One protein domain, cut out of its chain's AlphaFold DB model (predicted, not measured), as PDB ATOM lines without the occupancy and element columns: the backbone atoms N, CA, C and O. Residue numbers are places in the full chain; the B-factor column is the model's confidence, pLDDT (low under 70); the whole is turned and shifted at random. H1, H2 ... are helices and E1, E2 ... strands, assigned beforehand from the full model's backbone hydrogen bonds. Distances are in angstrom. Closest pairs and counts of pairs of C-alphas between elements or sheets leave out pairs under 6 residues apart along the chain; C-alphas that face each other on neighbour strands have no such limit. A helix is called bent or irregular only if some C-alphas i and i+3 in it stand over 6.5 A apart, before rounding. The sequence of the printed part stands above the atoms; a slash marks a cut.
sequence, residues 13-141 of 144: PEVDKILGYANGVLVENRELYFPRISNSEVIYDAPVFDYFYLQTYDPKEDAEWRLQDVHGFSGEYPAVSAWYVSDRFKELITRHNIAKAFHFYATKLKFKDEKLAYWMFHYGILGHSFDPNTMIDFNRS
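This is residues 13 to 141 of the 144 residues of an uncharacterized protein of Chryseolinea flava (UniProt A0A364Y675). One five-stranded sheet curls like part of a barrel and folds back on itself, so that E1 and E2 partly face E5 and E3, with E4 as the hinge between these two leaves. H3 packs along E5 on the outside of the curl, H1 only grazes the sheet, H2 sits at the sheet's level, and H4 lies off the sheet near the last residues. The printed part has 129 residues, in the order E1 H1 E2 H2 E3 H3 E4 E5 H4, with under half of them in named elements; the class is mixed, helices and strands. The sheet is mixed, in the order E1 E2 E4 E5 E3. The whole is compact, with a radius of gyration of the C-alphas of 15.3 A and spans of 44 by 36 by 22 A.

E1, residues 21 to 23, is an edge strand, antiparallel to E2, residues 49 to 55, with N 21 and O 55 2.8 A apart. Between them in the chain, H1, residues 30 to 38, only grazes the sheet; it is irregular, but only just, with C-alphas 32 and 35 7.0 A apart. H2, residues 60 to 63, is only just at the sheet's level, at a height of 3.6 A; its closest C-alpha to E2 is Ala 63, 5.2 A from that of Leu 54. E3, residues 82 to 86, is the other edge strand, and residues 70 to 71 pair antiparallel with its residues 84 to 85. H3, residues 87 to 96, is on the sheet at a height of 9.8 A, over E5, residues 114 to 123, and only just over E3, on which 3 of its C-alphas fall; it runs along the strands, at 9 degrees to E5 on the local plane. The closest C-alphas of H3 and E5, those of Asp 87 and Tyr 118, are 5.8 A apart. E4, residues 102 to 111, is parallel to E2, with N 52 and O 108 2.8 A apart. E4 and E5 form an antiparallel hairpin, with N 109 and O 116 2.8 A apart. E5 is antiparallel to E3, with N 85 and O 119 2.8 A apart. E2, H2, E3 and E3, H3, E4 are split strand-helix-strand units, each two strands of the one sheet that are not neighbours, with a helix between them in the chain; E4 and E5 stand between E2 and E3 in the sheet, E5 stands between E3 and E4, and both crossovers are right-handed. H4, residues 132 to 135, is not on the sheet and touches no helix. Every O i to N i+4 pair of H3 is within hydrogen-bond range, 3 of 5 are in H1, and H2 and H4 are too short for such a pair.

E1 begins at C-alpha 21, (414.175, 130.115, 172.064). E2 is 17.1 A long, H3 14.4 A, E4 25.6 A and E5 27.1 A; E4 bends by 57 degrees at residue 106. H4 ends at C-alpha 135, (416.477, 112.530, 192.420).

The C-alphas farthest apart, those of Pro 59 and Asn 139, are 46.2 A apart. The printed part has no cut, and the link H2 to E3 is long, with 18 residues. The mean pLDDT of the printed part is 84.4; residues 75, 81, 98 to 100 and 124 to 141 are under 70.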
ATOM      1  N   PRO A  13     426.904 128.227 162.452       89.62
ATOM      2  CA  PRO A  13     427.717 129.169 161.679       89.62
ATOM      3  C   PRO A  13     427.764 128.853 160.181       89.62
ATOM      4  O   PRO A  13     427.910 129.755 159.367       89.62
ATOM      5  N   GLU A  14     427.606 127.580 159.807       92.94
ATOM      6  CA  GLU A  14     427.587 127.110 158.418       92.94
ATOM      7  C   GLU A  14     426.489 127.751 157.556       92.94
ATOM      8  O   GLU A  14     426.612 127.794 156.334       92.94
ATOM      9  N   VAL A  15     425.421 128.235 158.191       90.06
ATOM     10  CA  VAL A  15     424.283 128.897 157.540       90.06
ATOM     11  C   VAL A  15     423.975 130.261 158.158       90.06
ATOM     12  O   VAL A  15     422.946 130.839 157.830       90.06
ATOM     13  N   ASP A  16     424.847 130.756 159.044       88.50
ATOM     14  CA  ASP A  16     424.675 132.001 159.801       88.50
ATOM     15  C   ASP A  16     423.301 132.107 160.493       88.50
ATOM     16  O   ASP A  16     422.553 133.067 160.322       88.50
ATOM     17  N   LYS A  17     422.918 131.051 161.228       88.62
ATOM     18  CA  LYS A  17     421.648 131.004 161.976       88.62
ATOM     19  C   LYS A  17     421.830 130.555 163.417       88.62
ATOM     20  O   LYS A  17     422.710 129.756 163.754       88.62
ATOM     21  N   ILE A  18     420.918 131.018 164.265       88.00
ATOM     22  CA  ILE A  18     420.767 130.604 165.659       88.00
ATOM     23  C   ILE A  18     419.354 130.039 165.838       88.00
ATOM     24  O   ILE A  18     418.400 130.490 165.217       88.00
ATOM     25  N   LEU A  19     419.196 128.995 166.650       88.69
ATOM     26  CA  LEU A  19     417.877 128.491 167.023       88.69
ATOM     27  C   LEU A  19     417.124 129.516 167.848       88.69
ATOM     28  O   LEU A  19     417.650 130.043 168.830       88.69
ATOM     29  N   GLY A  20     415.853 129.686 167.507       90.31
ATOM     30  CA  GLY A  20     414.939 130.399 168.367       90.31
ATOM     31  C   GLY A  20     414.718 129.681 169.694       90.31
ATOM     32  O   GLY A  20     414.714 128.446 169.792       90.31
ATOM     33  N   TYR A  21     414.530 130.502 170.713       91.44
ATOM     34  CA  TYR A  21     414.175 130.115 172.064       91.44
ATOM     35  C   TYR A  21     412.659 130.211 172.225       91.44
ATOM     36  O   TYR A  21     412.038 131.134 171.703       91.44
ATOM     37  N   ALA A  22     412.051 129.267 172.934       93.62
ATOM     38  CA  ALA A  22     410.619 129.281 173.189       93.62
ATOM     39  C   ALA A  22     410.248 130.443 174.123       93.62
ATOM     40  O   ALA A  22     410.848 130.596 175.186       93.62
ATOM     41  N   ASN A  23     409.239 131.224 173.743       93.44
ATOM     42  CA  ASN A  23     408.671 132.300 174.549       93.44
ATOM     43  C   ASN A  23     407.151 132.128 174.669       93.44
ATOM     44  O   ASN A  23     406.434 132.001 173.672       93.44
ATOM     45  N   GLY A  24     406.669 132.113 175.907       94.12
ATOM     46  CA  GLY A  24     405.268 131.986 176.286       94.12
ATOM     47  C   GLY A  24     404.612 133.303 176.697       94.12
ATOM     48  O   GLY A  24     403.548 133.270 177.306       94.12
ATOM     49  N   VAL A  25     405.196 134.468 176.399       93.38
ATOM     50  CA  VAL A  25     404.626 135.777 176.782       93.38
ATOM     51  C   VAL A  25     403.219 136.009 176.210       93.38
ATOM     52  O   VAL A  25     402.444 136.779 176.764       93.38
ATOM     53  N   LEU A  26     402.843 135.302 175.137       93.62
ATOM     54  CA  LEU A  26     401.503 135.362 174.539       93.62
ATOM     55  C   LEU A  26     400.513 134.336 175.117       93.62
ATOM     56  O   LEU A  26     399.355 134.311 174.708       93.62
ATOM     57  N   VAL A  27     400.934 133.503 176.070       95.00
ATOM     58  CA  VAL A  27     400.046 132.573 176.776       95.00
ATOM     59  C   VAL A  27     399.149 133.370 177.731       95.00
ATOM     60  O   VAL A  27     399.636 134.166 178.536       95.00
ATOM     61  N   GLU A  28     397.831 133.170 177.640       94.31
ATOM     62  CA  GLU A  28     396.825 133.980 178.351       94.31
ATOM     63  C   GLU A  28     396.948 133.895 179.879       94.31
ATOM     64  O   GLU A  28     396.902 134.905 180.575       94.31
ATOM     65  N   ASN A  29     397.152 132.692 180.411       93.12
ATOM     66  CA  ASN A  29     397.216 132.410 181.845       93.12
ATOM     67  C   ASN A  29     398.653 132.358 182.395       93.12
ATOM     68  O   ASN A  29     398.870 131.870 183.505       93.12
ATOM     69  N   ARG A  30     399.640 132.862 181.645       92.38
ATOM     70  CA  ARG A  30     401.060 132.817 182.027       92.38
ATOM     71  C   ARG A  30     401.328 133.375 183.426       92.38
ATOM     72  O   ARG A  30     402.068 132.757 184.177       92.38
ATOM     73  N   GLU A  31     400.680 134.477 183.803       92.50
ATOM     74  CA  GLU A  31     400.911 135.159 185.086       92.50
ATOM     75  C   GLU A  31     400.447 134.308 186.277       92.50
ATOM     76  O   GLU A  31     400.984 134.414 187.376       92.50
ATOM     77  N   LEU A  32     399.469 133.422 186.054       93.75
ATOM     78  CA  LEU A  32     398.971 132.505 187.075       93.75
ATOM     79  C   LEU A  32     399.891 131.293 187.258       93.75
ATOM     80  O   LEU A  32     400.048 130.817 188.380       93.75
ATOM     81  N   TYR A  33     400.471 130.768 186.176       92.88
ATOM     82  CA  TYR A  33     401.199 129.494 186.208       92.88
ATOM     83  C   TYR A  33     402.717 129.660 186.181       92.88
ATOM     84  O   TYR A  33     403.415 129.005 186.948       92.88
ATOM     85  N   PHE A  34     403.263 130.517 185.321       91.69
ATOM     86  CA  PHE A  34     404.704 130.559 185.074       91.69
ATOM     87  C   PHE A  34     405.520 131.004 186.290       91.69
ATOM     88  O   PHE A  34     406.510 130.333 186.552       91.69
ATOM     89  N   PRO A  35     405.116 132.003 187.102       89.50
ATOM     90  CA  PRO A  35     405.841 132.330 188.333       89.50
ATOM     91  C   PRO A  35     405.900 131.163 189.325       89.50
ATOM     92  O   PRO A  35     406.925 130.929 189.960       89.50
ATOM     93  N   ARG A  36     404.817 130.388 189.436       88.75
ATOM     94  CA  ARG A  36     404.754 129.194 190.292       88.75
ATOM     95  C   ARG A  36     405.687 128.098 189.784       88.75
ATOM     96  O   ARG A  36     406.466 127.551 190.556       88.75
ATOM     97  N   ILE A  37     405.673 127.846 188.475       87.88
ATOM     98  CA  ILE A  37     406.573 126.881 187.828       87.88
ATOM     99  C   ILE A  37     408.038 127.333 187.952       87.88
ATOM    100  O   ILE A  37     408.896 126.512 188.258       87.88
ATOM    101  N   SER A  38     408.328 128.630 187.790       84.56
ATOM    102  CA  SER A  38     409.637 129.253 188.053       84.56
ATOM    103  C   SER A  38     410.095 129.094 189.500       84.56
ATOM    104  O   SER A  38     411.284 128.915 189.740       84.56
ATOM    105  N   ASN A  39     409.158 129.089 190.447       82.06
ATOM    106  CA  ASN A  39     409.401 128.785 191.858       82.06
ATOM    107  C   ASN A  39     409.369 127.276 192.156       82.06
ATOM    108  O   ASN A  39     409.188 126.865 193.303       82.06
ATOM    109  N   SER A  40     409.539 126.448 191.124       79.25
ATOM    110  CA  SER A  40     409.628 124.991 191.209       79.25
ATOM    111  C   SER A  40     408.361 124.278 191.687       79.25
ATOM    112  O   SER A  40     408.413 123.102 192.059       79.25
ATOM    113  N   GLU A  41     407.210 124.949 191.654       85.19
ATOM    114  CA  GLU A  41     405.927 124.315 191.931       85.19
ATOM    115  C   GLU A  41     405.541 123.363 190.786       85.19
ATOM    116  O   GLU A  41     405.646 123.695 189.598       85.19
ATOM    117  N   VAL A  42     405.076 122.163 191.147       85.69
ATOM    118  CA  VAL A  42     404.490 121.206 190.200       85.69
ATOM    119  C   VAL A  42     402.975 121.323 190.255       85.69
ATOM    120  O   VAL A  42     402.359 121.006 191.269       85.69
ATOM    121  N   ILE A  43     402.379 121.757 189.147       90.06
ATOM    122  CA  ILE A  43     400.942 122.014 189.042       90.06
ATOM    123  C   ILE A  43     400.320 120.917 188.173       90.06
ATOM    124  O   ILE A  43     400.267 121.034 186.952       90.06
ATOM    125  N   TYR A  44     399.897 119.818 188.801       90.06
ATOM    126  CA  TYR A  44     399.408 118.620 188.098       90.06
ATOM    127  C   TYR A  44     398.130 118.849 187.282       90.06
ATOM    128  O   TYR A  44     397.881 118.126 186.321       90.06
ATOM    129  N   ASP A  45     397.328 119.839 187.663       93.12
ATOM    130  CA  ASP A  45     396.084 120.251 187.012       93.12
ATOM    131  C   ASP A  45     396.273 121.482 186.105       93.12
ATOM    132  O   ASP A  45     395.309 122.172 185.766       93.12
ATOM    133  N   ALA A  46     397.514 121.773 185.693       94.19
ATOM    134  CA  ALA A  46     397.785 122.835 184.737       94.19
ATOM    135  C   ALA A  46     397.060 122.578 183.399       94.19
ATOM    136  O   ALA A  46     397.031 121.446 182.905       94.19
ATOM    137  N   PRO A  47     396.492 123.620 182.773       96.50
ATOM    138  CA  PRO A  47     395.848 123.492 181.479       96.50
ATOM    139  C   PRO A  47     396.891 123.297 180.377       96.50
ATOM    140  O   PRO A  47     398.088 123.517 180.564       96.50
ATOM    141  N   VAL A  48     396.417 122.959 179.179       96.88
ATOM    142  CA  VAL A  48     397.256 123.035 177.982       96.88
ATOM    143  C   VAL A  48     397.549 124.506 177.684       96.88
ATOM    144  O   VAL A  48     396.629 125.279 177.408       96.88
ATOM    145  N   PHE A  49     398.821 124.896 177.705       96.06
ATOM    146  CA  PHE A  49     399.234 126.247 177.327       96.06
ATOM    147  C   PHE A  49     399.134 126.409 175.803       96.06
ATOM    148  O   PHE A  49     399.767 125.655 175.059       96.06
ATOM    149  N   ASP A  50     398.317 127.361 175.333       96.38
ATOM    150  CA  ASP A  50     397.857 127.375 173.937       96.38
ATOM    151  C   ASP A  50     398.988 127.460 172.914       96.38
ATOM    152  O   ASP A  50     399.006 126.638 172.004       96.38
ATOM    153  N   TYR A  51     399.924 128.408 173.035       95.69
ATOM    154  CA  TYR A  51     401.145 128.351 172.238       95.69
ATOM    155  C   TYR A  51     402.310 129.167 172.797       95.69
ATOM    156  O   TYR A  51     402.141 130.224 173.397       95.69
ATOM    157  N   PHE A  52     403.502 128.679 172.493       95.38
ATOM    158  CA  PHE A  52     404.776 129.373 172.564       95.38
ATOM    159  C   PHE A  52     405.201 129.742 171.146       95.38
ATOM    160  O   PHE A  52     404.823 129.053 170.202       95.38
ATOM    161  N   TYR A  53     405.991 130.791 170.971       93.88
ATOM    162  CA  TYR A  53     406.648 131.081 169.693       93.88
ATOM    163  C   TYR A  53     408.163 131.018 169.860       93.88
ATOM    164  O   TYR A  53     408.673 131.125 170.975       93.88
ATOM    165  N   LEU A  54     408.883 130.834 168.757       93.69
ATOM    166  CA  LEU A  54     410.337 130.927 168.766       93.69
ATOM    167  C   LEU A  54     410.765 132.392 168.638       93.69
ATOM    168  O   LEU A  54     410.273 133.116 167.776       93.69
ATOM    169  N   GLN A  55     411.697 132.815 169.486       91.12
ATOM    170  CA  GLN A  55     412.286 134.152 169.503       91.12
ATOM    171  C   GLN A  55     413.803 134.068 169.316       91.12
ATOM    172  O   GLN A  55     414.469 133.247 169.950       91.12
ATOM    173  N   THR A  56     414.358 134.952 168.495       87.69
ATOM    174  CA  THR A  56     415.801 135.203 168.359       87.69
ATOM    175  C   THR A  56     416.068 136.704 168.509       87.69
ATOM    176  O   THR A  56     415.132 137.501 168.584       87.69
ATOM    177  N   TYR A  57     417.346 137.088 168.588       83.38
ATOM    178  CA  TYR A  57     417.759 138.490 168.426       83.38
ATOM    179  C   TYR A  57     417.780 138.928 166.949       83.38
ATOM    180  O   TYR A  57     417.818 140.123 166.663       83.38
ATOM    181  N   ASP A  58     417.750 137.956 166.039       82.44
ATOM    182  CA  ASP A  58     417.723 138.117 164.586       82.44
ATOM    183  C   ASP A  58     416.283 138.392 164.085       82.44
ATOM    184  O   ASP A  58     415.338 138.410 164.884       82.44
ATOM    185  N   PRO A  59     416.063 138.625 162.774       82.81
ATOM    186  CA  PRO A  59     414.722 138.770 162.213       82.81
ATOM    187  C   PRO A  59     413.785 137.614 162.582       82.81
ATOM    188  O   PRO A  59     414.200 136.471 162.754       82.81
ATOM    189  N   LYS A  60     412.482 137.893 162.670       77.19
ATOM    190  CA  LYS A  60     411.488 136.912 163.133       77.19
ATOM    191  C   LYS A  60     411.456 135.638 162.279       77.19
ATOM    192  O   LYS A  60     411.274 134.557 162.835       77.19
ATOM    193  N   GLU A  61     411.648 135.744 160.962       81.06
ATOM    194  CA  GLU A  61     411.763 134.568 160.085       81.06
ATOM    195  C   GLU A  61     412.898 133.616 160.493       81.06
ATOM    196  O   GLU A  61     412.784 132.401 160.317       81.06
ATOM    197  N   ASP A  62     413.948 134.147 161.117       84.38
ATOM    198  CA  ASP A  62     415.089 133.371 161.579       84.38
ATOM    199  C   ASP A  62     414.804 132.652 162.881       84.38
ATOM    200  O   ASP A  62     415.512 131.712 163.208       84.38
ATOM    201  N   ALA A  63     413.758 133.018 163.616       85.62
ATOM    202  CA  ALA A  63     413.375 132.255 164.789       85.62
ATOM    203  C   ALA A  63     412.740 130.908 164.422       85.62
ATOM    204  O   ALA A  63     412.919 129.924 165.139       85.62
ATOM    205  N   GLU A  64     412.075 130.840 163.269       89.00
ATOM    206  CA  GLU A  64     411.373 129.656 162.766       89.00
ATOM    207  C   GLU A  64     412.114 128.967 161.608       89.00
ATOM    208  O   GLU A  64     411.534 128.186 160.851       89.00
ATOM    209  N   TRP A  65     413.422 129.206 161.473       87.19
ATOM    210  CA  TRP A  65     414.229 128.611 160.404       87.19
ATOM    211  C   TRP A  65     414.288 127.075 160.476       87.19
ATOM    212  O   TRP A  65     414.423 126.403 159.450       87.19
ATOM    213  N   ARG A  66     414.197 126.504 161.689       89.69
ATOM    214  CA  ARG A  66     414.269 125.059 161.925       89.69
ATOM    215  C   ARG A  66     413.554 124.623 163.201       89.69
ATOM    216  O   ARG A  66     413.779 125.170 164.276       89.69
ATOM    217  N   LEU A  67     412.797 123.537 163.076       91.56
ATOM    218  CA  LEU A  67     412.194 122.807 164.188       91.56
ATOM    219  C   LEU A  67     413.200 121.826 164.821       91.56
ATOM    220  O   LEU A  67     413.897 121.109 164.094       91.56
ATOM    221  N   GLN A  68     413.271 121.769 166.156       91.88
ATOM    222  CA  GLN A  68     414.125 120.823 166.887       91.88
ATOM    223  C   GLN A  68     413.412 120.125 168.043       91.88
ATOM    224  O   GLN A  68     412.407 120.592 168.568       91.88
ATOM    225  N   ASP A  69     413.979 118.994 168.467       93.50
ATOM    226  CA  ASP A  69     413.480 118.239 169.618       93.50
ATOM    227  C   ASP A  69     413.636 118.981 170.942       93.50
ATOM    228  O   ASP A  69     412.921 118.665 171.886       93.50
ATOM    229  N   VAL A  70     414.577 119.927 171.024       93.00
ATOM    230  CA  VAL A  70     414.877 120.680 172.239       93.00
ATOM    231  C   VAL A  70     415.156 122.136 171.883       93.00
ATOM    232  O   VAL A  70     416.057 122.431 171.097       93.00
ATOM    233  N   HIS A  71     414.417 123.037 172.516       92.00
ATOM    234  CA  HIS A  71     414.655 124.473 172.542       92.00
ATOM    235  C   HIS A  71     414.899 124.918 173.991       92.00
ATOM    236  O   HIS A  71     414.354 124.345 174.940       92.00
ATOM    237  N   GLY A  72     415.729 125.945 174.168       89.38
ATOM    238  CA  GLY A  72     415.768 126.687 175.430       89.38
ATOM    239  C   GLY A  72     414.579 127.644 175.522       89.38
ATOM    240  O   GLY A  72     413.944 127.930 174.509       89.38
ATOM    241  N   PHE A  73     414.308 128.172 176.711       89.44
ATOM    242  CA  PHE A  73     413.369 129.280 176.883       89.44
ATOM    243  C   PHE A  73     414.094 130.619 176.748       89.44
ATOM    244  O   PHE A  73     415.235 130.745 177.204       89.44
ATOM    245  N   SER A  74     413.454 131.619 176.135       80.38
ATOM    246  CA  SER A  74     413.908 132.996 176.307       80.38
ATOM    247  C   SER A  74     413.453 133.398 177.705       80.38
ATOM    248  O   SER A  74     412.290 133.219 178.054       80.38
ATOM    249  N   GLY A  75     414.378 133.845 178.553       66.00
ATOM    250  CA  GLY A  75     414.157 134.015 179.996       66.00
ATOM    251  C   GLY A  75     413.061 135.008 180.414       66.00
ATOM    252  O   GLY A  75     412.986 135.330 181.592       66.00
ATOM    253  N   GLU A  76     412.238 135.499 179.486       70.69
ATOM    254  CA  GLU A  76     411.027 136.260 179.774       70.69
ATOM    255  C   GLU A  76     409.935 135.350 180.335       70.69
ATOM    256  O   GLU A  76     409.520 135.540 181.475       70.69
ATOM    257  N   TYR A  77     409.482 134.347 179.575       73.12
ATOM    258  CA  TYR A  77     408.371 133.502 180.003       73.12
ATOM    259  C   TYR A  77     408.414 132.096 179.401       73.12
ATOM    260  O   TYR A  77     408.271 131.947 178.185       73.12
ATOM    261  N   PRO A  78     408.458 131.049 180.239       71.94
ATOM    262  CA  PRO A  78     408.753 131.043 181.671       71.94
ATOM    263  C   PRO A  78     410.248 131.253 181.960       71.94
ATOM    264  O   PRO A  78     411.113 130.694 181.289       71.94
ATOM    265  N   ALA A  79     410.554 132.008 183.018       72.19
ATOM    266  CA  ALA A  79     411.903 132.132 183.571       72.19
ATOM    267  C   ALA A  79     412.245 130.881 184.402       72.19
ATOM    268  O   ALA A  79     412.248 130.907 185.632       72.19
ATOM    269  N   VAL A  80     412.429 129.747 183.729       72.69
ATOM    270  CA  VAL A  80     412.645 128.426 184.341       72.69
ATOM    271  C   VAL A  80     413.935 127.802 183.830       72.69
ATOM    272  O   VAL A  80     414.288 127.920 182.657       72.69
ATOM    273  N   SER A  81     414.602 127.044 184.696       69.81
ATOM    274  CA  SER A  81     415.604 126.070 184.257       69.81
ATOM    275  C   SER A  81     414.881 124.819 183.754       69.81
ATOM    276  O   SER A  81     414.776 123.828 184.468       69.81
ATOM    277  N   ALA A  82     414.325 124.894 182.547       80.00
ATOM    278  CA  ALA A  82     413.570 123.828 181.888       80.00
ATOM    279  C   ALA A  82     413.983 123.715 180.416       80.00
ATOM    280  O   ALA A  82     414.634 124.608 179.867       80.00
ATOM    281  N   TRP A  83     413.586 122.625 179.760       89.81
ATOM    282  CA  TRP A  83     413.678 122.516 178.303       89.81
ATOM    283  C   TRP A  83     412.301 122.542 177.667       89.81
ATOM    284  O   TRP A  83     411.332 122.037 178.227       89.81
ATOM    285  N   TYR A  84     412.232 123.101 176.469       94.00
ATOM    286  CA  TYR A  84     411.045 123.055 175.643       94.00
ATOM    287  C   TYR A  84     411.222 121.967 174.590       94.00
ATOM    288  O   TYR A  84     412.095 122.075 173.731       94.00
ATOM    289  N   VAL A  85     410.466 120.877 174.703       95.31
ATOM    290  CA  VAL A  85     410.793 119.620 174.028       95.31
ATOM    291  C   VAL A  85     409.666 119.094 173.153       95.31
ATOM    292  O   VAL A  85     408.487 119.264 173.461       95.31
ATOM    293  N   SER A  86     410.031 118.421 172.064       96.56
ATOM    294  CA  SER A  86     409.076 117.737 171.194       96.56
ATOM    295  C   SER A  86     408.432 116.543 171.904       96.56
ATOM    296  O   SER A  86     408.965 116.001 172.879       96.56
ATOM    297  N   ASP A  87     407.298 116.072 171.383       95.44
ATOM    298  CA  ASP A  87     406.668 114.850 171.892       95.44
ATOM    299  C   ASP A  87     407.582 113.622 171.740       95.44
ATOM    300  O   ASP A  87     407.710 112.821 172.664       95.44
ATOM    301  N   ARG A  88     408.342 113.548 170.636       94.25
ATOM    302  CA  ARG A  88     409.352 112.502 170.415       94.25
ATOM    303  C   ARG A  88     410.401 112.470 171.525       94.25
ATOM    304  O   ARG A  88     410.764 111.393 172.000       94.25
ATOM    305  N   PHE A  89     410.895 113.634 171.946       92.50
ATOM    306  CA  PHE A  89     411.872 113.714 173.028       92.50
ATOM    307  C   PHE A  89     411.243 113.354 174.378       92.50
ATOM    308  O   PHE A  89     411.822 112.576 175.132       92.50
ATOM    309  N   LYS A  90     410.028 113.833 174.670       93.25
ATOM    310  CA  LYS A  90     409.276 113.423 175.868       93.25
ATOM    311  C   LYS A  90     409.114 111.903 175.951       93.25
ATOM    312  O   LYS A  90     409.341 111.324 177.016       93.25
ATOM    313  N   GLU A  91     408.744 111.245 174.854       92.06
ATOM    314  CA  GLU A  91     408.625 109.787 174.821       92.06
ATOM    315  C   GLU A  91     409.961 109.100 175.109       92.06
ATOM    316  O   GLU A  91     410.001 108.162 175.903       92.06
ATOM    317  N   LEU A  92     411.055 109.581 174.509       88.38
ATOM    318  CA  LEU A  92     412.398 109.050 174.741       88.38
ATOM    319  C   LEU A  92     412.772 109.107 176.231       88.38
ATOM    320  O   LEU A  92     413.146 108.093 176.816       88.38
ATOM    321  N   ILE A  93     412.615 110.275 176.857       84.12
ATOM    322  CA  ILE A  93     412.923 110.496 178.279       84.12
ATOM    323  C   ILE A  93     412.069 109.591 179.173       84.12
ATOM    324  O   ILE A  93     412.584 108.967 180.103       84.12
ATOM    325  N   THR A  94     410.782 109.461 178.846       85.62
ATOM    326  CA  THR A  94     409.831 108.621 179.586       85.62
ATOM    327  C   THR A  94     410.198 107.138 179.501       85.62
ATOM    328  O   THR A  94     410.197 106.446 180.516       85.62
ATOM    329  N   ARG A  95     410.574 106.642 178.313       85.94
ATOM    330  CA  ARG A  95     410.968 105.236 178.098       85.94
ATOM    331  C   ARG A  95     412.234 104.855 178.861       85.94
ATOM    332  O   ARG A  95     412.356 103.715 179.299       85.94
ATOM    333  N   HIS A  96     413.170 105.789 179.009       79.06
ATOM    334  CA  HIS A  96     414.445 105.535 179.678       79.06
ATOM    335  C   HIS A  96     414.423 105.797 181.190       79.06
ATOM    336  O   HIS A  96     415.392 105.444 181.858       79.06
ATOM    337  N   ASN A  97     413.342 106.373 181.732       71.81
ATOM    338  CA  ASN A  97     413.163 106.653 183.161       71.81
ATOM    339  C   ASN A  97     414.412 107.288 183.811       71.81
ATOM    340  O   ASN A  97     414.908 106.836 184.842       71.81
ATOM    341  N   ILE A  98     414.968 108.304 183.142       69.50
ATOM    342  CA  ILE A  98     416.315 108.829 183.423       69.50
ATOM    343  C   ILE A  98     416.438 109.602 184.747       69.50
ATOM    344  O   ILE A  98     417.548 109.875 185.194       69.50
ATOM    345  N   ALA A  99     415.319 109.982 185.366       67.56
ATOM    346  CA  ALA A  99     415.280 110.711 186.629       67.56
ATOM    347  C   ALA A  99     414.055 110.285 187.441       67.56
ATOM    348  O   ALA A  99     413.008 109.979 186.872       67.56
ATOM    349  N   LYS A 100     414.176 110.291 188.774       66.88
ATOM    350  CA  LYS A 100     413.095 109.850 189.673       66.88
ATOM    351  C   LYS A 100     411.925 110.828 189.750       66.88
ATOM    352  O   LYS A 100     410.835 110.427 190.142       66.88
ATOM    353  N   ALA A 101     412.140 112.089 189.388       74.25
ATOM    354  CA  ALA A 101     411.073 113.071 189.319       74.25
ATOM    355  C   ALA A 101     411.368 114.144 188.270       74.25
ATOM    356  O   ALA A 101     412.482 114.654 188.157       74.25
ATOM    357  N   PHE A 102     410.331 114.449 187.501       82.50
ATOM    358  CA  PHE A 102     410.227 115.506 186.505       82.50
ATOM    359  C   PHE A 102     408.737 115.707 186.205       82.50
ATOM    360  O   PHE A 102     407.909 114.858 186.549       82.50
ATOM    361  N   HIS A 103     408.388 116.805 185.541       88.19
ATOM    362  CA  HIS A 103     407.024 117.023 185.069       88.19
ATOM    363  C   HIS A 103     407.019 117.581 183.645       88.19
ATOM    364  O   HIS A 103     407.895 118.361 183.269       88.19
ATOM    365  N   PHE A 104     406.025 117.176 182.854       92.69
ATOM    366  CA  PHE A 104     405.794 117.696 181.512       92.69
ATOM    367  C   PHE A 104     404.490 118.482 181.494       92.69
ATOM    368  O   PHE A 104     403.420 117.898 181.643       92.69
ATOM    369  N   TYR A 105     404.577 119.783 181.241       94.56
ATOM    370  CA  TYR A 105     403.390 120.588 180.978       94.56
ATOM    371  C   TYR A 105     403.046 120.526 179.493       94.56
ATOM    372  O   TYR A 105     403.919 120.736 178.645       94.56
ATOM    373  N   ALA A 106     401.784 120.238 179.181       96.94
ATOM    374  CA  ALA A 106     401.289 120.227 177.811       96.94
ATOM    375  C   ALA A 106     401.259 121.649 177.242       96.94
ATOM    376  O   ALA A 106     400.691 122.564 177.840       96.94
ATOM    377  N   THR A 107     401.858 121.833 176.072       96.69
ATOM    378  CA  THR A 107     401.909 123.126 175.382       96.69
ATOM    379  C   THR A 107     401.723 122.931 173.881       96.69
ATOM    380  O   THR A 107     401.663 121.799 173.389       96.69
ATOM    381  N   LYS A 108     401.706 124.028 173.124       97.00
ATOM    382  CA  LYS A 108     401.951 123.966 171.683       97.00
ATOM    383  C   LYS A 108     403.062 124.919 171.278       97.00
ATOM    384  O   LYS A 108     403.194 125.992 171.855       97.00
ATOM    385  N   LEU A 109     403.825 124.548 170.265       96.44
ATOM    386  CA  LEU A 109     404.749 125.437 169.585       96.44
ATOM    387  C   LEU A 109     404.049 125.999 168.360       96.44
ATOM    388  O   LEU A 109     403.664 125.237 167.474       96.44
ATOM    389  N   LYS A 110     403.901 127.316 168.290       95.69
ATOM    390  CA  LYS A 110     403.617 127.989 167.035       95.69
ATOM    391  C   LYS A 110     404.901 127.987 166.212       95.69
ATOM    392  O   LYS A 110     405.889 128.597 166.613       95.69
ATOM    393  N   PHE A 111     404.871 127.244 165.116       94.25
ATOM    394  CA  PHE A 111     405.939 127.182 164.135       94.25
ATOM    395  C   PHE A 111     405.326 127.507 162.781       94.25
ATOM    396  O   PHE A 111     404.536 126.723 162.246       94.25
ATOM    397  N   LYS A 112     405.665 128.680 162.247       90.44
ATOM    398  CA  LYS A 112     404.981 129.290 161.106       90.44
ATOM    399  C   LYS A 112     403.505 129.506 161.471       90.44
ATOM    400  O   LYS A 112     403.189 130.063 162.526       90.44
ATOM    401  N   ASP A 113     402.590 129.025 160.638       91.12
ATOM    402  CA  ASP A 113     401.147 129.137 160.869       91.12
ATOM    403  C   ASP A 113     400.533 127.889 161.525       91.12
ATOM    404  O   ASP A 113     399.318 127.810 161.704       91.12
ATOM    405  N   GLU A 114     401.364 126.931 161.944       95.56
ATOM    406  CA  GLU A 114     400.928 125.689 162.580       95.56
ATOM    407  C   GLU A 114     401.209 125.686 164.087       95.56
ATOM    408  O   GLU A 114     402.179 126.273 164.567       95.56
ATOM    409  N   LYS A 115     400.357 124.988 164.848       96.81
ATOM    410  CA  LYS A 115     400.555 124.730 166.279       96.81
ATOM    411  C   LYS A 115     400.865 123.253 166.492       96.81
ATOM    412  O   LYS A 115     399.987 122.405 166.347       96.81
ATOM    413  N   LEU A 116     402.103 122.963 166.864       97.19
ATOM    414  CA  LEU A 116     402.632 121.614 167.043       97.19
ATOM    415  C   LEU A 116     402.638 121.226 168.522       97.19
ATOM    416  O   LEU A 116     402.904 122.067 169.375       97.19
ATOM    417  N   ALA A 117     402.386 119.958 168.844       97.56
ATOM    418  CA  ALA A 117     402.451 119.477 170.224       97.56
ATOM    419  C   ALA A 117     403.891 119.529 170.758       97.56
ATOM    420  O   ALA A 117     404.792 118.897 170.202       97.56
ATOM    421  N   TYR A 118     404.087 120.271 171.845       97.50
ATOM    422  CA  TYR A 118     405.371 120.441 172.524       97.50
ATOM    423  C   TYR A 118     405.159 120.452 174.033       97.50
ATOM    424  O   TYR A 118     404.046 120.638 174.532       97.50
ATOM    425  N   TRP A 119     406.238 120.288 174.782       96.56
ATOM    426  CA  TRP A 119     406.173 120.101 176.220       96.56
ATOM    427  C   TRP A 119     407.191 120.980 176.913       96.56
ATOM    428  O   TRP A 119     408.360 121.011 176.537       96.56
ATOM    429  N   MET A 120     406.772 121.648 177.979       93.69
ATOM    430  CA  MET A 120     407.734 122.207 178.914       93.69
ATOM    431  C   MET A 120     408.180 121.090 179.854       93.69
ATOM    432  O   MET A 120     407.414 120.632 180.703       93.69
ATOM    433  N   PHE A 121     409.418 120.647 179.668       91.19
ATOM    434  CA  PHE A 121     410.092 119.672 180.505       91.19
ATOM    435  C   PHE A 121     410.715 120.365 181.710       91.19
ATOM    436  O   PHE A 121     411.793 120.958 181.626       91.19
ATOM    437  N   HIS A 122     410.015 120.282 182.834       85.69
ATOM    438  CA  HIS A 122     410.476 120.804 184.105       85.69
ATOM    439  C   HIS A 122     411.311 119.735 184.813       85.69
ATOM    440  O   HIS A 122     410.802 118.674 185.197       85.69
ATOM    441  N   TYR A 123     412.605 120.021 184.953       76.06
ATOM    442  CA  TYR A 123     413.535 119.183 185.699       76.06
ATOM    443  C   TYR A 123     413.093 118.990 187.141       76.06
ATOM    444  O   TYR A 123     412.405 119.832 187.710       76.06
ATOM    445  N   GLY A 124     413.521 117.868 187.717       65.88
ATOM    446  CA  GLY A 124     413.181 117.436 189.062       65.88
ATOM    447  C   GLY A 124     413.063 118.557 190.088       65.88
ATOM    448  O   GLY A 124     414.067 119.127 190.479       65.88
ATOM    449  N   ILE A 125     411.816 118.801 190.505       59.72
ATOM    450  CA  ILE A 125     411.338 119.461 191.730       59.72
ATOM    451  C   ILE A 125     412.444 120.234 192.476       59.72
ATOM    452  O   ILE A 125     412.972 119.774 193.488       59.72
ATOM    453  N   LEU A 126     412.807 121.417 191.977       55.38
ATOM    454  CA  LEU A 126     413.823 122.287 192.583       55.38
ATOM    455  C   LEU A 126     413.222 123.154 193.704       55.38
ATOM    456  O   LEU A 126     413.296 124.379 193.670       55.38
ATOM    457  N   GLY A 127     412.577 122.542 194.697       53.72
ATOM    458  CA  GLY A 127     412.163 123.266 195.905       53.72
ATOM    459  C   GLY A 127     413.372 123.706 196.747       53.72
ATOM    460  O   GLY A 127     414.457 123.147 196.623       53.72
ATOM    461  N   HIS A 128     413.196 124.663 197.665       50.66
ATOM    462  CA  HIS A 128     414.262 125.142 198.572       50.66
ATOM    463  C   HIS A 128     414.875 124.061 199.499       50.66
ATOM    464  O   HIS A 128     415.850 124.330 200.195       50.66
ATOM    465  N   SER A 129     414.342 122.837 199.491       50.41
ATOM    466  CA  SER A 129     414.815 121.646 200.212       50.41
ATOM    467  C   SER A 129     415.409 120.575 199.274       50.41
ATOM    468  O   SER A 129     415.236 119.377 199.494       50.41
ATOM    469  N   PHE A 130     416.071 120.999 198.194       59.72
ATOM    470  CA  PHE A 130     416.611 120.126 197.149       59.72
ATOM    471  C   PHE A 130     417.868 119.355 197.591       59.72
ATOM    472  O   PHE A 130     418.918 119.952 197.830       59.72
ATOM    473  N   ASP A 131     417.784 118.020 197.616       60.75
ATOM    474  CA  ASP A 131     418.950 117.129 197.650       60.75
ATOM    475  C   ASP A 131     419.083 116.399 196.295       60.75
ATOM    476  O   ASP A 131     418.296 115.482 196.016       60.75
ATOM    477  N   PRO A 132     420.084 116.748 195.458       59.69
ATOM    478  CA  PRO A 132     420.331 116.096 194.169       59.69
ATOM    479  C   PRO A 132     420.461 114.568 194.274       59.69
ATOM    480  O   PRO A 132     420.136 113.850 193.325       59.69
ATOM    481  N   ASN A 133     420.901 114.058 195.430       60.25
ATOM    482  CA  ASN A 133     421.122 112.631 195.653       60.25
ATOM    483  C   ASN A 133     419.829 111.818 195.769       60.25
ATOM    484  O   ASN A 133     419.845 110.600 195.598       60.25
ATOM    485  N   THR A 134     418.699 112.478 196.021       62.03
ATOM    486  CA  THR A 134     417.389 111.814 196.099       62.03
ATOM    487  C   THR A 134     416.735 111.629 194.727       62.03
ATOM    488  O   THR A 134     415.916 110.726 194.557       62.03
ATOM    489  N   MET A 135     417.137 112.426 193.730       62.25
ATOM    490  CA  MET A 135     416.477 112.530 192.420       62.25
ATOM    491  C   MET A 135     417.226 111.796 191.303       62.25
ATOM    492  O   MET A 135     416.613 111.339 190.333       62.25
ATOM    493  N   ILE A 136     418.547 111.666 191.448       61.84
ATOM    494  CA  ILE A 136     419.424 110.978 190.501       61.84
ATOM    495  C   ILE A 136     419.690 109.565 191.021       61.84
ATOM    496  O   ILE A 136     420.206 109.370 192.119       61.84
ATOM    497  N   ASP A 137     419.344 108.552 190.226       64.00
ATOM    498  CA  ASP A 137     419.748 107.176 190.510       64.00
ATOM    499  C   ASP A 137     421.175 106.946 190.001       64.00
ATOM    500  O   ASP A 137     421.392 106.494 188.875       64.00
ATOM    501  N   PHE A 138     422.163 107.289 190.829       64.31
ATOM    502  CA  PHE A 138     423.573 107.138 190.465       64.31
ATOM    503  C   PHE A 138     423.946 105.695 190.111       64.31
ATOM    504  O   PHE A 138     424.783 105.498 189.240       64.31
ATOM    505  N   ASN A 139     423.292 104.693 190.707       64.94
ATOM    506  CA  ASN A 139     423.590 103.281 190.448       64.94
ATOM    507  C   ASN A 139     423.072 102.799 189.085       64.94
ATOM    508  O   ASN A 139     423.587 101.825 188.540       64.94
ATOM    509  N   ARG A 140     422.042 103.457 188.539       60.81
ATOM    510  CA  ARG A 140     421.499 103.181 187.195       60.81
ATOM    511  C   ARG A 140     422.034 104.117 186.122       60.81
ATOM    512  O   ARG A 140     421.802 103.887 184.936       60.81
ATOM    513  N   SER A 141     422.738 105.166 186.523       59.69
ATOM    514  CA  SER A 141     423.421 106.036 185.586       59.69
ATOM    515  C   SER A 141     424.573 105.263 184.945       59.69
ATOM    516  O   SER A 141     425.594 105.008 185.575       59.69
TER     517      SER A 141